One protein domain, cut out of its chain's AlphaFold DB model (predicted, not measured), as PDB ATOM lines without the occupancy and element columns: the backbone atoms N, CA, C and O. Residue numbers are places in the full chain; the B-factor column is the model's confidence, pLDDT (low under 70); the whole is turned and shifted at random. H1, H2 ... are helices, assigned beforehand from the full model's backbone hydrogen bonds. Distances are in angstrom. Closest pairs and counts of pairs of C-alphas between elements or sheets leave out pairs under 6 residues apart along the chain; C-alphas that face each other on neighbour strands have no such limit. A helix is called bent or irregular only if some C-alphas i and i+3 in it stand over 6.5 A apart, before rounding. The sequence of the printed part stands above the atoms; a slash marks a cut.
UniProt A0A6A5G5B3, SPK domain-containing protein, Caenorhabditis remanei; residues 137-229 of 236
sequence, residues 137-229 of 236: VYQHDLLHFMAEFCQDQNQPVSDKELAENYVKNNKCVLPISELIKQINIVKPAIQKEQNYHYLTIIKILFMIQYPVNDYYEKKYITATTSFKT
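This is residues 137 to 229 of the 236 residues of the protein "SPK domain-containing protein" of Caenorhabditis remanei (UniProt A0A6A5G5B3). The longest helix, H5, sticks out as an arm at one end of the domain, and at the other end H1, H2 and H3 form a small crossed cluster, with H1 and H2 each packing crosswise on H3. H4 sits between the cluster and the arm, folding back beside the end of H3, and the last residues of H5, 224 to 229, stand free. The printed part has 93 residues, with five named helices in the order H1, H2, H3, H4, H5 and no named strand, and its class is all helix. By its radius of gyration of the C-alphas, 14.2 A, it is compact, though its spans of 51 by 23 by 19 A, drawn out by the arm, give the outline of a rod.

Find C-alpha 214 at (-31.334, 40.092, -36.905); from there H5, residues 214 to 229, runs 22.4 A to C-alpha 229 at (-25.374, 61.503, -33.995). Before it lies H4, residues 198 to 207, 14.2 A long. H3, residues 176 to 190, covers 20.6 A and is irregular, but only just: C-alphas 185 and 188 are 6.8 A apart. H2, residues 159 to 170, is 16.1 A long. H1, residues 137 to 149, begins with C-alpha 137 at (-12.001, 21.638, -50.042) and is 17.6 A long.

Look first at H3, the hub, which touches H1, H2 and H4. H2 touches it about perpendicular, at 83 degrees, and their closest C-alphas are those of Asp 159 and Ile 180, 5.4 A apart. H1 touches it at 76 degrees, also about perpendicular, with the C-alphas of Leu 143 and Val 186 closest at 6.4 A. H1 and H2 only just touch, with 3 pairs of C-alphas within 8 A; the closest are those of Phe 145 and Tyr 166, 7.1 A apart. H3 and H4 form a helical hairpin, opposite ways at a shallow tilt of 25 degrees; H3 touches H4 with residues 187 to 190 alone, and the closest C-alphas, of Ile 190 and Ile 201, are 6.6 A apart. H5 and H4 only just touch, with 3 pairs of C-alphas within 8 A, closest at Tyr 198 and Tyr 216, 7.2 A. H1, H2 and H3 are apart from H5. In H1, H2, H4 and H5 every O i to N i+4 pair is within hydrogen-bond range; in H3, 7 of 11 are.

The C-alphas farthest apart are those of Val 173 and Thr 229, at 51.6 A. The printed part has no cut, and no link is long. Confidence is low, under 70, in 24 residues, among them residues 219 to 229; the mean pLDDT of H5 is 61, against 76.1 for the printed part.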
ATOM      1  N   VAL A 137     -12.841  20.758 -49.214       49.97
ATOM      2  CA  VAL A 137     -12.001  21.638 -50.042       49.97
ATOM      3  C   VAL A 137     -12.882  22.537 -50.908       49.97
ATOM      4  O   VAL A 137     -12.795  23.755 -50.821       49.97
ATOM      5  N   TYR A 138     -13.855  21.953 -51.611       61.44
ATOM      6  CA  TYR A 138     -14.734  22.711 -52.494       61.44
ATOM      7  C   TYR A 138     -15.649  23.692 -51.759       61.44
ATOM      8  O   TYR A 138     -15.917  24.763 -52.284       61.44
ATOM      9  N   GLN A 139     -16.134  23.374 -50.556       67.25
ATOM     10  CA  GLN A 139     -17.006  24.294 -49.811       67.25
ATOM     11  C   GLN A 139     -16.239  25.478 -49.216       67.25
ATOM     12  O   GLN A 139     -16.756  26.592 -49.204       67.25
ATOM     13  N   HIS A 140     -15.014  25.247 -48.744       66.31
ATOM     14  CA  HIS A 140     -14.135  26.310 -48.265       66.31
ATOM     15  C   HIS A 140     -13.685  27.217 -49.414       66.31
ATOM     16  O   HIS A 140     -13.794  28.436 -49.312       66.31
ATOM     17  N   ASP A 141     -13.261  26.631 -50.533       72.62
ATOM     18  CA  ASP A 141     -12.838  27.387 -51.711       72.62
ATOM     19  C   ASP A 141     -14.001  28.182 -52.307       72.62
ATOM     20  O   ASP A 141     -13.821  29.318 -52.733       72.62
ATOM     21  N   LEU A 142     -15.214  27.621 -52.298       79.25
ATOM     22  CA  LEU A 142     -16.421  28.323 -52.728       79.25
ATOM     23  C   LEU A 142     -16.767  29.487 -51.792       79.25
ATOM     24  O   LEU A 142     -17.143  30.552 -52.270       79.25
ATOM     25  N   LEU A 143     -16.607  29.311 -50.478       78.12
ATOM     26  CA  LEU A 143     -16.825  30.369 -49.490       78.12
ATOM     27  C   LEU A 143     -15.852  31.541 -49.692       78.12
ATOM     28  O   LEU A 143     -16.294  32.689 -49.740       78.12
ATOM     29  N   HIS A 144     -14.551  31.256 -49.839       79.38
ATOM     30  CA  HIS A 144     -13.531  32.282 -50.102       79.38
ATOM     31  C   HIS A 144     -13.743  32.953 -51.445       79.38
ATOM     32  O   HIS A 144     -13.787  34.178 -51.506       79.38
ATOM     33  N   PHE A 145     -13.981  32.165 -52.493       85.88
ATOM     34  CA  PHE A 145     -14.304  32.704 -53.805       85.88
ATOM     35  C   PHE A 145     -15.497  33.656 -53.738       85.88
ATOM     36  O   PHE A 145     -15.424  34.749 -54.279       85.88
ATOM     37  N   MET A 146     -16.591  33.278 -53.068       85.94
ATOM     38  CA  MET A 146     -17.758  34.153 -52.939       85.94
ATOM     39  C   MET A 146     -17.406  35.441 -52.195       85.94
ATOM     40  O   MET A 146     -17.859  36.513 -52.592       85.94
ATOM     41  N   ALA A 147     -16.607  35.350 -51.130       82.69
ATOM     42  CA  ALA A 147     -16.198  36.511 -50.357       82.69
ATOM     43  C   ALA A 147     -15.327  37.482 -51.168       82.69
ATOM     44  O   ALA A 147     -15.568  38.687 -51.094       82.69
ATOM     45  N   GLU A 148     -14.373  36.963 -51.945       85.00
ATOM     46  CA  GLU A 148     -13.484  37.726 -52.830       85.00
ATOM     47  C   GLU A 148     -14.246  38.293 -54.028       85.00
ATOM     48  O   GLU A 148     -14.294  39.505 -54.214       85.00
ATOM     49  N   PHE A 149     -14.933  37.433 -54.781       87.00
ATOM     50  CA  PHE A 149     -15.668  37.804 -55.985       87.00
ATOM     51  C   PHE A 149     -16.683  38.914 -55.709       87.00
ATOM     52  O   PHE A 149     -16.774  39.864 -56.482       87.00
ATOM     53  N   CYS A 150     -17.408  38.835 -54.585       85.75
ATOM     54  CA  CYS A 150     -18.406  39.835 -54.203       85.75
ATOM     55  C   CYS A 150     -17.810  41.169 -53.727       85.75
ATOM     56  O   CYS A 150     -18.558  42.144 -53.617       85.75
ATOM     57  N   GLN A 151     -16.509  41.257 -53.421       81.69
ATOM     58  CA  GLN A 151     -15.897  42.560 -53.142       81.69
ATOM     59  C   GLN A 151     -15.850  43.434 -54.389       81.69
ATOM     60  O   GLN A 151     -16.086  44.639 -54.278       81.69
ATOM     61  N   ASP A 152     -15.623  42.821 -55.545       83.44
ATOM     62  CA  ASP A 152     -15.401  43.526 -56.807       83.44
ATOM     63  C   ASP A 152     -16.698  43.777 -57.588       83.44
ATOM     64  O   ASP A 152     -16.684  44.420 -58.637       83.44
ATOM     65  N   GLN A 153     -17.838  43.299 -57.078       84.62
ATOM     66  CA  GLN A 153     -19.139  43.519 -57.707       84.62
ATOM     67  C   GLN A 153     -19.809  44.800 -57.217       84.62
ATOM     68  O   GLN A 153     -19.835  45.110 -56.023       84.62
ATOM     69  N   ASN A 154     -20.436  45.498 -58.163       85.31
ATOM     70  CA  ASN A 154     -21.251  46.687 -57.905       85.31
ATOM     71  C   ASN A 154     -22.752  46.378 -57.826       85.31
ATOM     72  O   ASN A 154     -23.534  47.244 -57.437       85.31
ATOM     73  N   GLN A 155     -23.164  45.164 -58.196       86.44
ATOM     74  CA  GLN A 155     -24.562  44.747 -58.233       86.44
ATOM     75  C   GLN A 155     -24.725  43.303 -57.747       86.44
ATOM     76  O   GLN A 155     -23.774  42.521 -57.854       86.44
ATOM     77  N   PRO A 156     -25.913  42.934 -57.230       89.31
ATOM     78  CA  PRO A 156     -26.192  41.564 -56.834       89.31
ATOM     79  C   PRO A 156     -26.010  40.576 -57.982       89.31
ATOM     80  O   PRO A 156     -26.392  40.833 -59.121       89.31
ATOM     81  N   VAL A 157     -25.458  39.420 -57.642       90.44
ATOM     82  CA  VAL A 157     -25.070  38.350 -58.553       90.44
ATOM     83  C   VAL A 157     -26.036  37.190 -58.372       90.44
ATOM     84  O   VAL A 157     -26.449  36.875 -57.252       90.44
ATOM     85  N   SER A 158     -26.421  36.542 -59.468       90.25
ATOM     86  CA  SER A 158     -27.237  35.327 -59.394       90.25
ATOM     87  C   SER A 158     -26.407  34.103 -58.982       90.25
ATOM     88  O   SER A 158     -25.205  34.035 -59.236       90.25
ATOM     89  N   ASP A 159     -27.044  33.074 -58.416       89.06
ATOM     90  CA  ASP A 159     -26.341  31.821 -58.083       89.06
ATOM     91  C   ASP A 159     -25.715  31.154 -59.304       89.06
ATOM     92  O   ASP A 159     -24.650  30.543 -59.213       89.06
ATOM     93  N   LYS A 160     -26.388  31.272 -60.452       90.31
ATOM     94  CA  LYS A 160     -25.896  30.751 -61.723       90.31
ATOM     95  C   LYS A 160     -24.606  31.455 -62.128       90.31
ATOM     96  O   LYS A 160     -23.632  30.789 -62.452       90.31
ATOM     97  N   GLU A 161     -24.589  32.776 -62.039       90.38
ATOM     98  CA  GLU A 161     -23.423  33.585 -62.379       90.38
ATOM     99  C   GLU A 161     -22.260  33.356 -61.400       90.38
ATOM    100  O   GLU A 161     -21.116  33.220 -61.833       90.38
ATOM    101  N   LEU A 162     -22.529  33.200 -60.099       89.44
ATOM    102  CA  LEU A 162     -21.513  32.782 -59.123       89.44
ATOM    103  C   LEU A 162     -20.915  31.412 -59.474       89.44
ATOM    104  O   LEU A 162     -19.696  31.247 -59.448       89.44
ATOM    105  N   ALA A 163     -21.751  30.431 -59.825       88.81
ATOM    106  CA  ALA A 163     -21.297  29.093 -60.200       88.81
ATOM    107  C   ALA A 163     -20.465  29.102 -61.494       88.81
ATOM    108  O   ALA A 163     -19.427  28.445 -61.561       88.81
ATOM    109  N   GLU A 164     -20.890  29.861 -62.506       90.31
ATOM    110  CA  GLU A 164     -20.174  30.005 -63.778       90.31
ATOM    111  C   GLU A 164     -18.799  30.656 -63.581       90.31
ATOM    112  O   GLU A 164     -17.794  30.150 -64.088       90.31
ATOM    113  N   ASN A 165     -18.727  31.722 -62.778       89.88
ATOM    114  CA  ASN A 165     -17.459  32.375 -62.456       89.88
ATOM    115  C   ASN A 165     -16.544  31.478 -61.608       89.88
ATOM    116  O   ASN A 165     -15.336  31.449 -61.839       89.88
ATOM    117  N   TYR A 166     -17.099  30.684 -60.688       86.38
ATOM    118  CA  TYR A 166     -16.317  29.723 -59.909       86.38
ATOM    119  C   TYR A 166     -15.664  28.655 -60.799       86.38
ATOM    120  O   TYR A 166     -14.473  28.374 -60.649       86.38
ATOM    121  N   VAL A 167     -16.403  28.086 -61.762       83.31
ATOM    122  CA  VAL A 167     -15.853  27.112 -62.727       83.31
ATOM    123  C   VAL A 167     -14.735  27.733 -63.554       83.31
ATOM    124  O   VAL A 167     -13.664  27.134 -63.686       83.31
ATOM    125  N   LYS A 168     -14.971  28.944 -64.073       84.50
ATOM    126  CA  LYS A 168     -14.017  29.671 -64.913       84.50
ATOM    127  C   LYS A 168     -12.707  29.966 -64.179       84.50
ATOM    128  O   LYS A 168     -11.639  29.788 -64.760       84.50
ATOM    129  N   ASN A 169     -12.787  30.372 -62.912       78.88
ATOM    130  CA  ASN A 169     -11.625  30.828 -62.149       78.88
ATOM    131  C   ASN A 169     -10.869  29.685 -61.455       78.88
ATOM    132  O   ASN A 169      -9.652  29.762 -61.323       78.88
ATOM    133  N   ASN A 170     -11.556  28.604 -61.066       73.56
ATOM    134  CA  ASN A 170     -10.979  27.557 -60.210       73.56
ATOM    135  C   ASN A 170     -10.833  26.184 -60.889       73.56
ATOM    136  O   ASN A 170     -10.576  25.192 -60.209       73.56
ATOM    137  N   LYS A 171     -11.001  26.095 -62.220       68.88
ATOM    138  CA  LYS A 171     -10.948  24.832 -62.994       68.88
ATOM    139  C   LYS A 171     -11.825  23.725 -62.379       68.88
ATOM    140  O   LYS A 171     -11.454  22.552 -62.358       68.88
ATOM    141  N   CYS A 172     -12.986  24.106 -61.844       65.81
ATOM    142  CA  CYS A 172     -13.896  23.173 -61.191       65.81
ATOM    143  C   CYS A 172     -14.586  22.280 -62.233       65.81
ATOM    144  O   CYS A 172     -15.129  22.773 -63.216       65.81
ATOM    145  N   VAL A 173     -14.598  20.965 -62.000       72.19
ATOM    146  CA  VAL A 173     -15.232  19.971 -62.890       72.19
ATOM    147  C   VAL A 173     -16.704  19.703 -62.559       72.19
ATOM    148  O   VAL A 173     -17.349  18.883 -63.211       72.19
ATOM    149  N   LEU A 174     -17.248  20.359 -61.532       67.94
ATOM    150  CA  LEU A 174     -18.628  20.142 -61.120       67.94
ATOM    151  C   LEU A 174     -19.616  20.822 -62.076       67.94
ATOM    152  O   LEU A 174     -19.382  21.957 -62.494       67.94
ATOM    153  N   PRO A 175     -20.764  20.184 -62.371       76.81
ATOM    154  CA  PRO A 175     -21.833  20.828 -63.121       76.81
ATOM    155  C   PRO A 175     -22.333  22.101 -62.426       76.81
ATOM    156  O   PRO A 175     -22.500  22.128 -61.205       76.81
ATOM    157  N   ILE A 176     -22.672  23.127 -63.213       79.44
ATOM    158  CA  ILE A 176     -23.209  24.410 -62.720       79.44
ATOM    159  C   ILE A 176     -24.432  24.211 -61.818       79.44
ATOM    160  O   ILE A 176     -24.531  24.818 -60.755       79.44
ATOM    161  N   SER A 177     -25.343  23.314 -62.202       77.38
ATOM    162  CA  SER A 177     -26.538  22.991 -61.415       77.38
ATOM    163  C   SER A 177     -26.213  22.428 -60.031       77.38
ATOM    164  O   SER A 177     -26.991  22.620 -59.094       77.38
ATOM    165  N   GLU A 178     -25.072  21.756 -59.881       68.44
ATOM    166  CA  GLU A 178     -24.618  21.244 -58.596       68.44
ATOM    167  C   GLU A 178     -23.920  22.334 -57.782       68.44
ATOM    168  O   GLU A 178     -24.225  22.498 -56.603       68.44
ATOM    169  N   LEU A 179     -23.083  23.161 -58.413       76.69
ATOM    170  CA  LEU A 179     -22.454  24.312 -57.760       76.69
ATOM    171  C   LEU A 179     -23.472  25.315 -57.209       76.69
ATOM    172  O   LEU A 179     -23.312  25.770 -56.084       76.69
ATOM    173  N   ILE A 180     -24.562  25.592 -57.928       82.69
ATOM    174  CA  ILE A 180     -25.655  26.455 -57.442       82.69
ATOM    175  C   ILE A 180     -26.235  25.938 -56.118       82.69
ATOM    176  O   ILE A 180     -26.489  26.704 -55.185       82.69
ATOM    177  N   LYS A 181     -26.441  24.624 -55.999       70.69
ATOM    178  CA  LYS A 181     -26.941  24.029 -54.751       70.69
ATOM    179  C   LYS A 181     -25.921  24.180 -53.625       70.69
ATOM    180  O   LYS A 181     -26.310  24.410 -52.485       70.69
ATOM    181  N   GLN A 182     -24.634  24.073 -53.942       72.19
ATOM    182  CA  GLN A 182     -23.546  24.219 -52.972       72.19
ATOM    183  C   GLN A 182     -23.402  25.651 -52.496       72.19
ATOM    184  O   GLN A 182     -23.319  25.878 -51.294       72.19
ATOM    185  N   ILE A 183     -23.489  26.612 -53.412       81.56
ATOM    186  CA  ILE A 183     -23.568  28.034 -53.092       81.56
ATOM    187  C   ILE A 183     -24.693  28.248 -52.078       81.56
ATOM    188  O   ILE A 183     -24.459  28.810 -51.014       81.56
ATOM    189  N   ASN A 184     -25.882  27.692 -52.318       78.44
ATOM    190  CA  ASN A 184     -27.008  27.825 -51.391       78.44
ATOM    191  C   ASN A 184     -26.798  27.162 -50.016       78.44
ATOM    192  O   ASN A 184     -27.308  27.667 -49.019       78.44
ATOM    193  N   ILE A 185     -26.017  26.081 -49.929       72.69
ATOM    194  CA  ILE A 185     -25.627  25.453 -48.652       72.69
ATOM    195  C   ILE A 185     -24.574  26.291 -47.908       72.69
ATOM    196  O   ILE A 185     -24.576  26.335 -46.675       72.69
ATOM    197  N   VAL A 186     -23.674  26.947 -48.642       76.44
ATOM    198  CA  VAL A 186     -22.520  27.680 -48.100       76.44
ATOM    199  C   VAL A 186     -22.862  29.134 -47.757       76.44
ATOM    200  O   VAL A 186     -22.327  29.663 -46.784       76.44
ATOM    201  N   LYS A 187     -23.820  29.765 -48.450       81.19
ATOM    202  CA  LYS A 187     -24.316  31.131 -48.178       81.19
ATOM    203  C   LYS A 187     -24.555  31.435 -46.684       81.19
ATOM    204  O   LYS A 187     -24.041  32.446 -46.202       81.19
ATOM    205  N   PRO A 188     -25.245  30.578 -45.898       77.56
ATOM    206  CA  PRO A 188     -25.469  30.828 -44.473       77.56
ATOM    207  C   PRO A 188     -24.180  30.834 -43.636       77.56
ATOM    208  O   PRO A 188     -24.163  31.370 -42.528       77.56
ATOM    209  N   ALA A 189     -23.105  30.203 -44.116       74.88
ATOM    210  CA  ALA A 189     -21.837  30.112 -43.401       74.88
ATOM    211  C   ALA A 189     -21.064  31.438 -43.398       74.88
ATOM    212  O   ALA A 189     -20.356  31.710 -42.434       74.88
ATOM    213  N   ILE A 190     -21.281  32.304 -44.397       77.50
ATOM    214  CA  ILE A 190     -20.669  33.644 -44.493       77.50
ATOM    215  C   ILE A 190     -20.973  34.477 -43.244       77.50
ATOM    216  O   ILE A 190     -20.103  35.162 -42.715       77.50
ATOM    217  N   GLN A 191     -22.186  34.347 -42.700       73.25
ATOM    218  CA  GLN A 191     -22.602  35.013 -41.460       73.25
ATOM    219  C   GLN A 191     -21.831  34.560 -40.216       73.25
ATOM    220  O   GLN A 191     -21.903  35.221 -39.179       73.25
ATOM    221  N   LYS A 192     -21.157  33.411 -40.274       70.50
ATOM    222  CA  LYS A 192     -20.438  32.812 -39.146       70.50
ATOM    223  C   LYS A 192     -18.927  33.029 -39.243       70.50
ATOM    224  O   LYS A 192     -18.241  32.709 -38.268       70.50
ATOM    225  N   GLU A 193     -18.435  33.604 -40.344       69.69
ATOM    226  CA  GLU A 193     -17.009  33.852 -40.513       69.69
ATOM    227  C   GLU A 193     -16.510  35.021 -39.687       69.69
ATOM    228  O   GLU A 193     -17.011  36.138 -39.745       69.69
ATOM    229  N   GLN A 194     -15.486  34.726 -38.891       65.25
ATOM    230  CA  GLN A 194     -14.889  35.670 -37.948       65.25
ATOM    231  C   GLN A 194     -13.767  36.488 -38.589       65.25
ATOM    232  O   GLN A 194     -13.352  37.495 -38.026       65.25
ATOM    233  N   ASN A 195     -13.298  36.061 -39.764       68.38
ATOM    234  CA  ASN A 195     -12.193  36.690 -40.482       68.38
ATOM    235  C   ASN A 195     -12.624  37.949 -41.246       68.38
ATOM    236  O   ASN A 195     -11.777  38.756 -41.618       68.38
ATOM    237  N   TYR A 196     -13.928  38.137 -41.466       70.56
ATOM    238  CA  TYR A 196     -14.459  39.292 -42.180       70.56
ATOM    239  C   TYR A 196     -15.103  40.292 -41.222       70.56
ATOM    240  O   TYR A 196     -15.820  39.933 -40.286       70.56
ATOM    241  N   HIS A 197     -14.876  41.579 -41.482       79.31
ATOM    242  CA  HIS A 197     -15.569  42.648 -40.775       79.31
ATOM    243  C   HIS A 197     -17.081  42.578 -41.055       79.31
ATOM    244  O   HIS A 197     -17.505  42.221 -42.154       79.31
ATOM    245  N   TYR A 198     -17.920  42.959 -40.087       77.19
ATOM    246  CA  TYR A 198     -19.376  42.795 -40.209       77.19
ATOM    247  C   TYR A 198     -19.976  43.555 -41.409       77.19
ATOM    248  O   TYR A 198     -20.923  43.067 -42.016       77.19
ATOM    249  N   LEU A 199     -19.412  44.708 -41.795       79.38
ATOM    250  CA  LEU A 199     -19.823  45.436 -43.008       79.38
ATOM    251  C   LEU A 199     -19.492  44.662 -44.290       79.38
ATOM    252  O   LEU A 199     -20.293  44.635 -45.217       79.38
ATOM    253  N   THR A 200     -18.338  43.993 -44.322       81.38
ATOM    254  CA  THR A 200     -17.927  43.121 -45.428       81.38
ATOM    255  C   THR A 200     -18.886  41.942 -45.554       81.38
ATOM    256  O   THR A 200     -19.339  41.642 -46.653       81.38
ATOM    257  N   ILE A 201     -19.269  41.334 -44.426       82.81
ATOM    258  CA  ILE A 201     -20.271  40.264 -44.381       82.81
ATOM    259  C   ILE A 201     -21.609  40.761 -44.937       82.81
ATOM    260  O   ILE A 201     -22.163  40.120 -45.820       82.81
ATOM    261  N   ILE A 202     -22.109  41.919 -44.489       82.56
ATOM    262  CA  ILE A 202     -23.365  42.501 -44.997       82.56
ATOM    263  C   ILE A 202     -23.293  42.741 -46.511       82.56
ATOM    264  O   ILE A 202     -24.219  42.359 -47.223       82.56
ATOM    265  N   LYS A 203     -22.184  43.305 -47.014       84.19
ATOM    266  CA  LYS A 203     -21.972  43.509 -48.455       84.19
ATOM    267  C   LYS A 203     -22.022  42.183 -49.213       84.19
ATOM    268  O   LYS A 203     -22.751  42.083 -50.191       84.19
ATOM    269  N   ILE A 204     -21.297  41.163 -48.756       85.38
ATOM    270  CA  ILE A 204     -21.282  39.848 -49.410       85.38
ATOM    271  C   ILE A 204     -22.692  39.239 -49.415       85.38
ATOM    272  O   ILE A 204     -23.149  38.776 -50.455       85.38
ATOM    273  N   LEU A 205     -23.415  39.284 -48.292       86.50
ATOM    274  CA  LEU A 205     -24.782  38.758 -48.195       86.50
ATOM    275  C   LEU A 205     -25.750  39.469 -49.142       86.50
ATOM    276  O   LEU A 205     -26.576  38.813 -49.773       86.50
ATOM    277  N   PHE A 206     -25.613  40.788 -49.286       86.75
ATOM    278  CA  PHE A 206     -26.365  41.559 -50.269       86.75
ATOM    279  C   PHE A 206     -26.029  41.125 -51.702       86.75
ATOM    280  O   PHE A 206     -26.935  40.833 -52.481       86.75
ATOM    281  N   MET A 207     -24.738  41.008 -52.031       88.44
ATOM    282  CA  MET A 207     -24.296  40.628 -53.375       88.44
ATOM    283  C   MET A 207     -24.770  39.229 -53.773       88.44
ATOM    284  O   MET A 207     -25.177  39.026 -54.908       88.44
ATOM    285  N   ILE A 208     -24.798  38.275 -52.844       87.38
ATOM    286  CA  ILE A 208     -25.270  36.903 -53.107       87.38
ATOM    287  C   ILE A 208     -26.780  36.723 -52.866       87.38
ATOM    288  O   ILE A 208     -27.277  35.593 -52.888       87.38
ATOM    289  N   GLN A 209     -27.500  37.814 -52.583       85.50
ATOM    290  CA  GLN A 209     -28.946  37.832 -52.345       85.50
ATOM    291  C   GLN A 209     -29.386  36.883 -51.214       85.50
ATOM    292  O   GLN A 209     -30.392  36.184 -51.323       85.50
ATOM    293  N   TYR A 210     -28.613  36.819 -50.125       84.62
ATOM    294  CA  TYR A 210     -28.951  36.024 -48.944       84.62
ATOM    295  C   TYR A 210     -29.457  36.923 -47.808       84.62
ATOM    296  O   TYR A 210     -28.819  37.937 -47.512       84.62
ATOM    297  N   PRO A 211     -30.563  36.563 -47.129       81.00
ATOM    298  CA  PRO A 211     -31.127  37.387 -46.067       81.00
ATOM    299  C   PRO A 211     -30.133  37.592 -44.919       81.00
ATOM    300  O   PRO A 211     -29.515  36.652 -44.408       81.00
ATOM    301  N   VAL A 212     -29.995  38.847 -44.504       74.44
ATOM    302  CA  VAL A 212     -29.208  39.243 -43.337       74.44
ATOM    303  C   VAL A 212     -30.014  38.892 -42.084       74.44
ATOM    304  O   VAL A 212     -31.210  39.139 -42.031       74.44
ATOM    305  N   ASN A 213     -29.385  38.264 -41.091       74.75
ATOM    306  CA  ASN A 213     -30.077  37.923 -39.845       74.75
ATOM    307  C   ASN A 213     -30.161  39.127 -38.883       74.75
ATOM    308  O   ASN A 213     -29.363  40.067 -38.973       74.75
ATOM    309  N   ASP A 214     -31.051  39.038 -37.891       71.25
ATOM    310  CA  ASP A 214     -31.334  40.092 -36.905       71.25
ATOM    311  C   ASP A 214     -30.086  40.641 -36.187       71.25
ATOM    312  O   ASP A 214     -30.063  41.787 -35.738       71.25
ATOM    313  N   TYR A 215     -29.031  39.830 -36.028       72.94
ATOM    314  CA  TYR A 215     -27.787  40.264 -35.383       72.94
ATOM    315  C   TYR A 215     -27.061  41.319 -36.222       72.94
ATOM    316  O   TYR A 215     -26.625  42.350 -35.698       72.94
ATOM    317  N   TYR A 216     -26.933  41.069 -37.524       65.50
ATOM    318  CA  TYR A 216     -26.273  41.988 -38.446       65.50
ATOM    319  C   TYR A 216     -27.149  43.205 -38.749       65.50
ATOM    320  O   TYR A 216     -26.617  44.314 -38.819       65.50
ATOM    321  N   GLU A 217     -28.473  43.036 -38.811       66.44
ATOM    322  CA  GLU A 217     -29.416  44.158 -38.908       66.44
ATOM    323  C   GLU A 217     -29.274  45.121 -37.723       66.44
ATOM    324  O   GLU A 217     -29.087  46.323 -37.913       66.44
ATOM    325  N   LYS A 218     -29.249  44.604 -36.485       72.06
ATOM    326  CA  LYS A 218     -29.052  45.431 -35.282       72.06
ATOM    327  C   LYS A 218     -27.719  46.172 -35.298       72.06
ATOM    328  O   LYS A 218     -27.668  47.346 -34.927       72.06
ATOM    329  N   LYS A 219     -26.635  45.518 -35.734       69.31
ATOM    330  CA  LYS A 219     -25.323  46.172 -35.851       69.31
ATOM    331  C   LYS A 219     -25.312  47.269 -36.907       69.31
ATOM    332  O   LYS A 219     -24.748  48.327 -36.648       69.31
ATOM    333  N   TYR A 220     -25.954  47.044 -38.048       63.84
ATOM    334  CA  TYR A 220     -26.084  48.049 -39.098       63.84
ATOM    335  C   TYR A 220     -26.883  49.270 -38.625       63.84
ATOM    336  O   TYR A 220     -26.440  50.406 -38.801       63.84
ATOM    337  N   ILE A 221     -28.010  49.052 -37.941       67.56
ATOM    338  CA  ILE A 221     -28.818  50.126 -37.342       67.56
ATOM    339  C   ILE A 221     -28.006  50.885 -36.287       67.56
ATOM    340  O   ILE A 221     -27.981  52.109 -36.280       67.56
ATOM    341  N   THR A 222     -27.278  50.185 -35.416       64.12
ATOM    342  CA  THR A 222     -26.451  50.835 -34.385       64.12
ATOM    343  C   THR A 222     -25.339  51.684 -35.011       64.12
ATOM    344  O   THR A 222     -25.108  52.810 -34.571       64.12
ATOM    345  N   ALA A 223     -24.684  51.184 -36.064       59.81
ATOM    346  CA  ALA A 223     -23.651  51.909 -36.806       59.81
ATOM    347  C   ALA A 223     -24.205  53.145 -37.540       59.81
ATOM    348  O   ALA A 223     -23.603  54.214 -37.507       59.81
ATOM    349  N   THR A 224     -25.381  53.043 -38.160       57.00
ATOM    350  CA  THR A 224     -26.011  54.177 -38.863       57.00
ATOM    351  C   THR A 224     -26.590  55.220 -37.906       57.00
ATOM    352  O   THR A 224     -26.511  56.416 -38.188       57.00
ATOM    353  N   THR A 225     -27.091  54.812 -36.738       56.91
ATOM    354  CA  THR A 225     -27.548  55.739 -35.691       56.91
ATOM    355  C   THR A 225     -26.383  56.503 -35.055       56.91
ATOM    356  O   THR A 225     -26.517  57.699 -34.806       56.91
ATOM    357  N   SER A 226     -25.226  55.858 -34.859       51.47
ATOM    358  CA  SER A 226     -24.003  56.507 -34.346       51.47
ATOM    359  C   SER A 226     -23.337  57.444 -35.366       51.47
ATOM    360  O   SER A 226     -22.808  58.490 -34.985       51.47
ATOM    361  N   PHE A 227     -23.439  57.152 -36.667       43.31
ATOM    362  CA  PHE A 227     -23.051  58.097 -37.725       43.31
ATOM    363  C   PHE A 227     -23.959  59.335 -37.773       43.31
ATOM    364  O   PHE A 227     -23.466  60.448 -37.917       43.31
ATOM    365  N   LYS A 228     -25.278  59.172 -37.591       43.91
ATOM    366  CA  LYS A 228     -26.216  60.310 -37.565       43.91
ATOM    367  C   LYS A 228     -26.005  61.242 -36.368       43.91
ATOM    368  O   LYS A 228     -26.143  62.451 -36.521       43.91
ATOM    369  N   THR A 229     -25.649  60.698 -35.203       43.31
ATOM    370  CA  THR A 229     -25.374  61.503 -33.995       43.31
ATOM    371  C   THR A 229     -24.035  62.231 -34.062       43.31
ATOM    372  O   THR A 229     -23.903  63.313 -33.503       43.31
TER     373      THR A 229